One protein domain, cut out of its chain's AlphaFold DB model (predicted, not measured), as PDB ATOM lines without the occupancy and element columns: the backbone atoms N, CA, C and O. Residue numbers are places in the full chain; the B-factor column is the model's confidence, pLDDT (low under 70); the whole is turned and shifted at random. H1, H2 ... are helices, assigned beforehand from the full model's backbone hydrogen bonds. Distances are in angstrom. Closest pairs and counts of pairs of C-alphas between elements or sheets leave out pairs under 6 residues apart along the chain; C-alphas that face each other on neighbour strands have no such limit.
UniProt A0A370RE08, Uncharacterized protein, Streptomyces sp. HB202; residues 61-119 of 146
ATOM      1  N   TYR A  61     -52.354  25.140  14.210       85.62
ATOM      2  CA  TYR A  61     -51.798  23.824  14.483       85.62
ATOM      3  C   TYR A  61     -51.955  23.470  15.970       85.62
ATOM      4  O   TYR A  61     -51.700  24.286  16.856       85.62
ATOM      5  N   TRP A  62     -52.391  22.241  16.240       87.50
ATOM      6  CA  TRP A  62     -52.581  21.733  17.596       87.50
ATOM      7  C   TRP A  62     -51.255  21.230  18.181       87.50
ATOM      8  O   TRP A  62     -50.523  20.497  17.518       87.50
ATOM      9  N   VAL A  63     -50.974  21.594  19.433       92.12
ATOM     10  CA  VAL A  63     -49.853  21.056  20.216       92.12
ATOM     11  C   VAL A  63     -50.295  19.753  20.876       92.12
ATOM     12  O   VAL A  63     -51.258  19.748  21.640       92.12
ATOM     13  N   ASN A  64     -49.600  18.652  20.585       90.94
ATOM     14  CA  ASN A  64     -49.918  17.341  21.143       90.94
ATOM     15  C   ASN A  64     -49.335  17.192  22.568       90.94
ATOM     16  O   ASN A  64     -48.114  17.058  22.690       90.94
ATOM     17  N   PRO A  65     -50.161  17.160  23.635       90.44
ATOM     18  CA  PRO A  65     -49.679  17.008  25.009       90.44
ATOM     19  C   PRO A  65     -49.083  15.621  25.278       90.44
ATOM     20  O   PRO A  65     -48.302  15.469  26.207       90.44
ATOM     21  N   ASP A  66     -49.405  14.630  24.444       90.56
ATOM     22  CA  ASP A  66     -48.903  13.259  24.554       90.56
ATOM     23  C   ASP A  66     -47.745  12.992  23.568       90.56
ATOM     24  O   ASP A  66     -47.368  11.842  23.333       90.56
ATOM     25  N   GLY A  67     -47.194  14.041  22.942       90.56
ATOM     26  CA  GLY A  67     -46.108  13.936  21.966       90.56
ATOM     27  C   GLY A  67     -44.771  13.509  22.584       90.56
ATOM     28  O   GLY A  67     -44.558  13.607  23.792       90.56
ATOM     29  N   ASN A  68     -43.824  13.081  21.741       93.38
ATOM     30  CA  ASN A  68     -42.505  12.602  22.188       93.38
ATOM     31  C   ASN A  68     -41.772  13.601  23.102       93.38
ATOM     32  O   ASN A  68     -41.260  13.218  24.151       93.38
ATOM     33  N   ALA A  69     -41.770  14.889  22.744       94.38
ATOM     34  CA  ALA A  69     -41.142  15.928  23.559       94.38
ATOM     35  C   ALA A  69     -41.854  16.132  24.906       94.38
ATOM     36  O   ALA A  69     -41.187  16.311  25.919       94.38
ATOM     37  N   ALA A  70     -43.188  16.066  24.943       94.31
ATOM     38  CA  ALA A  70     -43.952  16.220  26.178       94.31
ATOM     39  C   ALA A  70     -43.711  15.050  27.147       94.31
ATOM     40  O   ALA A  70     -43.472  15.274  28.331       94.31
ATOM     41  N   ARG A  71     -43.647  13.815  26.629       94.69
ATOM     42  CA  ARG A  71     -43.236  12.639  27.415       94.69
ATOM     43  C   ARG A  71     -41.827  12.793  27.985       94.69
ATOM     44  O   ARG A  71     -41.588  12.443  29.134       94.69
ATOM     45  N   GLN A  72     -40.909  13.358  27.205       96.38
ATOM     46  CA  GLN A  72     -39.538  13.593  27.652       96.38
ATOM     47  C   GLN A  72     -39.446  14.685  28.729       96.38
ATOM     48  O   GLN A  72     -38.606  14.580  29.617       96.38
ATOM     49  N   VAL A  73     -40.300  15.716  28.679       97.25
ATOM     50  CA  VAL A  73     -40.427  16.687  29.782       97.25
ATOM     51  C   VAL A  73     -40.863  15.978  31.057       97.25
ATOM     52  O   VAL A  73     -40.239  16.201  32.087       97.25
ATOM     53  N   ALA A  74     -41.895  15.130  30.978       96.44
ATOM     54  CA  ALA A  74     -42.397  14.399  32.138       96.44
ATOM     55  C   ALA A  74     -41.296  13.529  32.760       96.44
ATOM     56  O   ALA A  74     -41.024  13.660  33.945       96.44
ATOM     57  N   ALA A  75     -40.577  12.762  31.934       97.62
ATOM     58  CA  ALA A  75     -39.461  11.934  32.390       97.62
ATOM     59  C   ALA A  75     -38.358  12.747  33.093       97.62
ATOM     60  O   ALA A  75     -37.954  12.397  34.193       97.62
ATOM     61  N   TYR A  76     -37.901  13.864  32.509       97.44
ATOM     62  CA  TYR A  76     -36.874  14.691  33.157       97.44
ATOM     63  C   TYR A  76     -37.365  15.360  34.443       97.44
ATOM     64  O   TYR A  76     -36.575  15.541  35.364       97.44
ATOM     65  N   THR A  77     -38.642  15.734  34.516       96.56
ATOM     66  CA  THR A  77     -39.230  16.272  35.746       96.56
ATOM     67  C   THR A  77     -39.327  15.201  36.832       96.56
ATOM     68  O   THR A  77     -38.979  15.487  37.974       96.56
ATOM     69  N   ASP A  78     -39.716  13.973  36.486       97.25
ATOM     70  CA  ASP A  78     -39.757  12.846  37.426       97.25
ATOM     71  C   ASP A  78     -38.349  12.468  37.927       97.25
ATOM     72  O   ASP A  78     -38.174  12.137  39.100       97.25
ATOM     73  N   ASP A  79     -37.331  12.599  37.070       96.88
ATOM     74  CA  ASP A  79     -35.914  12.396  37.409       96.88
ATOM     75  C   ASP A  79     -35.294  13.576  38.199       96.88
ATOM     76  O   ASP A  79     -34.131  13.509  38.607       96.88
ATOM     77  N   GLY A  80     -36.037  14.671  38.410       97.69
ATOM     78  CA  GLY A  80     -35.574  15.876  39.111       97.69
ATOM     79  C   GLY A  80     -34.624  16.779  38.306       97.69
ATOM     80  O   GLY A  80     -34.010  17.686  38.866       97.69
ATOM     81  N   ASP A  81     -34.490  16.559  36.997       97.62
ATOM     82  CA  ASP A  81     -33.638  17.346  36.097       97.62
ATOM     83  C   ASP A  81     -34.429  18.502  35.454       97.62
ATOM     84  O   ASP A  81     -34.774  18.513  34.263       97.62
ATOM     85  N   ASP A  82     -34.748  19.504  36.276       96.12
ATOM     86  CA  ASP A  82     -35.596  20.634  35.885       96.12
ATOM     87  C   ASP A  82     -34.993  21.517  34.786       96.12
ATOM     88  O   ASP A  82     -35.734  22.104  33.983       96.12
ATOM     89  N   GLU A  83     -33.664  21.603  34.715       97.38
ATOM     90  CA  GLU A  83     -32.962  22.365  33.682       97.38
ATOM     91  C   GLU A  83     -33.171  21.733  32.305       97.38
ATOM     92  O   GLU A  83     -33.578  22.420  31.356       97.38
ATOM     93  N   LYS A  84     -32.978  20.413  32.179       96.69
ATOM     94  CA  LYS A  84     -33.260  19.712  30.920       96.69
ATOM     95  C   LYS A  84     -34.743  19.731  30.599       96.69
ATOM     96  O   LYS A  84     -35.102  20.010  29.451       96.69
ATOM     97  N   ALA A  85     -35.608  19.528  31.592       97.50
ATOM     98  CA  ALA A  85     -37.047  19.647  31.396       97.50
ATOM     99  C   ALA A  85     -37.416  21.034  30.833       97.50
ATOM    100  O   ALA A  85     -38.201  21.127  29.889       97.50
ATOM    101  N   ALA A  86     -36.801  22.119  31.323       97.31
ATOM    102  CA  ALA A  86     -37.037  23.479  30.832       97.31
ATOM    103  C   ALA A  86     -36.621  23.686  29.372       97.31
ATOM    104  O   ALA A  86     -37.318  24.381  28.627       97.31
ATOM    105  N   LEU A  87     -35.518  23.073  28.939       97.50
ATOM    106  CA  LEU A  87     -35.088  23.128  27.542       97.50
ATOM    107  C   LEU A  87     -36.067  22.387  26.630       97.50
ATOM    108  O   LEU A  87     -36.504  22.944  25.621       97.50
ATOM    109  N   ILE A  88     -36.461  21.167  27.001       96.81
ATOM    110  CA  ILE A  88     -37.372  20.354  26.185       96.81
ATOM    111  C   ILE A  88     -38.796  20.928  26.187       96.81
ATOM    112  O   ILE A  88     -39.475  20.866  25.160       96.81
ATOM    113  N   ARG A  89     -39.227  21.590  27.272       96.25
ATOM    114  CA  ARG A  89     -40.517  22.304  27.342       96.25
ATOM    115  C   ARG A  89     -40.705  23.281  26.182       96.25
ATOM    116  O   ARG A  89     -41.807  23.369  25.650       96.25
ATOM    117  N   LYS A  90     -39.641  23.953  25.727       96.44
ATOM    118  CA  LYS A  90     -39.708  24.875  24.578       96.44
ATOM    119  C   LYS A  90     -40.111  24.166  23.286       96.44
ATOM    120  O   LYS A  90     -40.820  24.751  22.480       96.44
ATOM    121  N   ILE A  91     -39.682  22.916  23.102       95.31
ATOM    122  CA  ILE A  91     -40.037  22.079  21.948       95.31
ATOM    123  C   ILE A  91     -41.451  21.526  22.121       95.31
ATOM    124  O   ILE A  91     -42.248  21.594  21.192       95.31
ATOM    125  N   ALA A  92     -41.781  21.026  23.315       94.44
ATOM    126  CA  ALA A  92     -43.097  20.461  23.614       94.44
ATOM    127  C   ALA A  92     -44.246  21.474  23.457       94.44
ATOM    128  O   ALA A  92     -45.380  21.079  23.221       94.44
ATOM    129  N   GLN A  93     -43.958  22.775  23.566       93.62
ATOM    130  CA  GLN A  93     -44.919  23.857  23.335       93.62
ATOM    131  C   GLN A  93     -45.143  24.184  21.851       93.62
ATOM    132  O   GLN A  93     -46.088  24.903  21.532       93.62
ATOM    133  N   GLN A  94     -44.294  23.701  20.942       93.69
ATOM    134  CA  GLN A  94     -44.454  23.942  19.511       93.69
ATOM    135  C   GLN A  94     -45.329  22.858  18.868       93.69
ATOM    136  O   GLN A  94     -45.224  21.681  19.224       93.69
ATOM    137  N   PRO A  95     -46.173  23.214  17.888       91.81
ATOM    138  CA  PRO A  95     -46.878  22.221  17.095       91.81
ATOM    139  C   PRO A  95     -45.881  21.450  16.224       91.81
ATOM    140  O   PRO A  95     -45.158  22.032  15.416       91.81
ATOM    141  N   VAL A  96     -45.867  20.127  16.372       90.56
ATOM    142  CA  VAL A  96     -45.011  19.213  15.608       90.56
ATOM    143  C   VAL A  96     -45.852  18.119  14.963       90.56
ATOM    144  O   VAL A  96     -46.860  17.683  15.519       90.56
ATOM    145  N   GLY A  97     -45.450  17.688  13.768       90.50
ATOM    146  CA  GLY A  97     -46.064  16.542  13.103       90.50
ATOM    147  C   GLY A  97     -45.616  15.232  13.750       90.50
ATOM    148  O   GLY A  97     -44.429  15.055  14.013       90.50
ATOM    149  N   GLU A  98     -46.556  14.316  13.978       88.94
ATOM    150  CA  GLU A  98     -46.241  12.945  14.389       88.94
ATOM    151  C   GLU A  98     -46.077  12.066  13.147       88.94
ATOM    152  O   GLU A  98     -46.883  12.130  12.212       88.94
ATOM    153  N   TRP A  99     -45.040  11.233  13.143       91.50
ATOM    154  CA  TRP A  99     -44.801  10.289  12.061       91.50
ATOM    155  C   TRP A  99     -45.581   9.002  12.317       91.50
ATOM    156  O   TRP A  99     -45.375   8.339  13.327       91.50
ATOM    157  N   VAL A 100     -46.469   8.635  11.395       91.69
ATOM    158  CA  VAL A 100     -47.274   7.412  11.510       91.69
ATOM    159  C   VAL A 100     -46.491   6.230  10.943       91.69
ATOM    160  O   VAL A 100     -46.104   6.253   9.772       91.69
ATOM    161  N   THR A 101     -46.264   5.198  11.757       91.81
ATOM    162  CA  THR A 101     -45.541   3.990  11.327       91.81
ATOM    163  C   THR A 101     -46.464   2.954  10.662       91.81
ATOM    164  O   THR A 101     -47.677   2.968  10.898       91.81
ATOM    165  N   PRO A 102     -45.920   2.018   9.856       93.75
ATOM    166  CA  PRO A 102     -46.723   1.005   9.163       93.75
ATOM    167  C   PRO A 102     -47.368  -0.063  10.057       93.75
ATOM    168  O   PRO A 102     -48.325  -0.694   9.620       93.75
ATOM    169  N   ASP A 103     -46.876  -0.281  11.282       93.00
ATOM    170  CA  ASP A 103     -47.309  -1.415  12.117       93.00
ATOM    171  C   ASP A 103     -48.774  -1.309  12.566       93.00
ATOM    172  O   ASP A 103     -49.476  -2.313  12.667       93.00
ATOM    173  N   ASN A 104     -49.252  -0.088  12.839       91.50
ATOM    174  CA  ASN A 104     -50.651   0.164  13.188       91.50
ATOM    175  C   ASN A 104     -51.062   1.619  12.881       91.50
ATOM    176  O   ASN A 104     -51.226   2.435  13.796       91.50
ATOM    177  N   PRO A 105     -51.167   2.000  11.600       93.25
ATOM    178  CA  PRO A 105     -51.368   3.392  11.213       93.25
ATOM    179  C   PRO A 105     -52.745   3.922  11.629       93.25
ATOM    180  O   PRO A 105     -52.867   5.077  12.040       93.25
ATOM    181  N   GLU A 106     -53.786   3.083  11.577       94.19
ATOM    182  CA  GLU A 106     -55.148   3.484  11.943       94.19
ATOM    183  C   GLU A 106     -55.239   3.868  13.422       94.19
ATOM    184  O   GLU A 106     -55.765   4.934  13.752       94.19
ATOM    185  N   SER A 107     -54.698   3.038  14.322       93.25
ATOM    186  CA  SER A 107     -54.755   3.326  15.757       93.25
ATOM    187  C   SER A 107     -53.971   4.588  16.112       93.25
ATOM    188  O   SER A 107     -54.434   5.376  16.935       93.25
ATOM    189  N   GLN A 108     -52.815   4.804  15.474       91.62
ATOM    190  CA  GLN A 108     -51.981   5.986  15.680       91.62
ATOM    191  C   GLN A 108     -52.730   7.256  15.273       91.62
ATOM    192  O   GLN A 108     -52.898   8.170  16.081       91.62
ATOM    193  N   VAL A 109     -53.268   7.288  14.050       94.19
ATOM    194  CA  VAL A 109     -54.029   8.440  13.546       94.19
ATOM    195  C   VAL A 109     -55.280   8.688  14.387       94.19
ATOM    196  O   VAL A 109     -55.612   9.841  14.692       94.19
ATOM    197  N   ARG A 110     -55.973   7.623  14.803       92.75
ATOM    198  CA  ARG A 110     -57.140   7.721  15.681       92.75
ATOM    199  C   ARG A 110     -56.771   8.316  17.037       92.75
ATOM    200  O   ARG A 110     -57.437   9.258  17.460       92.75
ATOM    201  N   GLY A 111     -55.699   7.841  17.669       90.50
ATOM    202  CA  GLY A 111     -55.207   8.368  18.943       90.50
ATOM    203  C   GLY A 111     -54.873   9.859  18.868       90.50
ATOM    204  O   GLY A 111     -55.345  10.634  19.700       90.50
ATOM    205  N   ILE A 112     -54.162  10.280  17.816       90.38
ATOM    206  CA  ILE A 112     -53.820  11.690  17.555       90.38
ATOM    207  C   ILE A 112     -55.092  12.533  17.360       90.38
ATOM    208  O   ILE A 112     -55.253  13.596  17.962       90.38
ATOM    209  N   THR A 113     -56.040  12.053  16.548       90.25
ATOM    210  CA  THR A 113     -57.287  12.779  16.254       90.25
ATOM    211  C   THR A 113     -58.179  12.906  17.489       90.25
ATOM    212  O   THR A 113     -58.786  13.955  17.721       90.25
ATOM    213  N   GLU A 114     -58.279  11.847  18.290       89.75
ATOM    214  CA  GLU A 114     -59.027  11.855  19.544       89.75
ATOM    215  C   GLU A 114     -58.354  12.750  20.592       89.75
ATOM    216  O   GLU A 114     -59.055  13.506  21.265       89.75
ATOM    217  N   GLY A 115     -57.020  12.754  20.671       85.94
ATOM    218  CA  GLY A 115     -56.248  13.684  21.502       85.94
ATOM    219  C   GLY A 115     -56.554  15.142  21.163       85.94
ATOM    220  O   GLY A 115     -56.943  15.918  22.038       85.94
ATOM    221  N   ARG A 116     -56.539  15.493  19.871       86.19
ATOM    222  CA  ARG A 116     -56.930  16.833  19.410       86.19
ATOM    223  C   ARG A 116     -58.354  17.193  19.813       86.19
ATOM    224  O   ARG A 116     -58.618  18.335  20.176       86.19
ATOM    225  N   ARG A 117     -59.293  16.244  19.733       86.94
ATOM    226  CA  ARG A 117     -60.687  16.473  20.147       86.94
ATOM    227  C   ARG A 117     -60.796  16.734  21.647       86.94
ATOM    228  O   ARG A 117     -61.564  17.614  22.015       86.94
ATOM    229  N   ARG A 118     -60.033  16.017  22.482       82.25
ATOM    230  CA  ARG A 118     -60.005  16.222  23.941       82.25
ATOM    231  C   ARG A 118     -59.477  17.606  24.319       82.25
ATOM    232  O   ARG A 118     -60.045  18.249  25.189       82.25
ATOM    233  N   CYS A 119     -58.438  18.081  23.635       72.94
ATOM    234  CA  CYS A 119     -57.805  19.368  23.933       72.94
ATOM    235  C   CYS A 119     -58.428  20.567  23.201       72.94
ATOM    236  O   CYS A 119     -57.956  21.689  23.375       72.94
TER     237      CYS A 119
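This is residues 61 to 119 of the 146 residues of an uncharacterized protein of Streptomyces sp. HB202 (UniProt A0A370RE08). A hairpin of two helices side by side, H1 and H2, makes one end, and a lone longer helix, H3, makes the other, touching neither of them. Residues 61 to 67 and the long link 93 to 104 run between these two ends. The printed part has 59 residues with three named helices, H1, H2, H3 in order, and no named strand: all helix. It is only just loose, close to compact, with a radius of gyration of the C-alphas of 12.8 A, and spans 36 by 24 by 17 A.

H1, residues 68 to 78, begins at C-alpha 68 (-42.505, 12.602, 22.188) and is 15.5 A long. H2, residues 82 to 92, is 14.4 A long. H3, residues 105 to 119, is 21.4 A long and ends at C-alpha 119 (-57.805, 19.368, 23.933).

H1 and H2 touch as a hairpin, opposite ways at a shallow tilt of 18 degrees; their closest C-alphas, of Val 73 and Ala 85, are 4.8 A apart. H3 is apart from both. Every O i to N i+4 pair is within hydrogen-bond range in H1 and H3, 5 of 7 in H2.

The C-alphas farthest apart, of Glu 83 and Glu 106, are 36.3 A apart. Residues 102 to 107, of which 105 to 107 belong to H3, stand free. The printed part has no cut; no printed residue is under 70 in pLDDT.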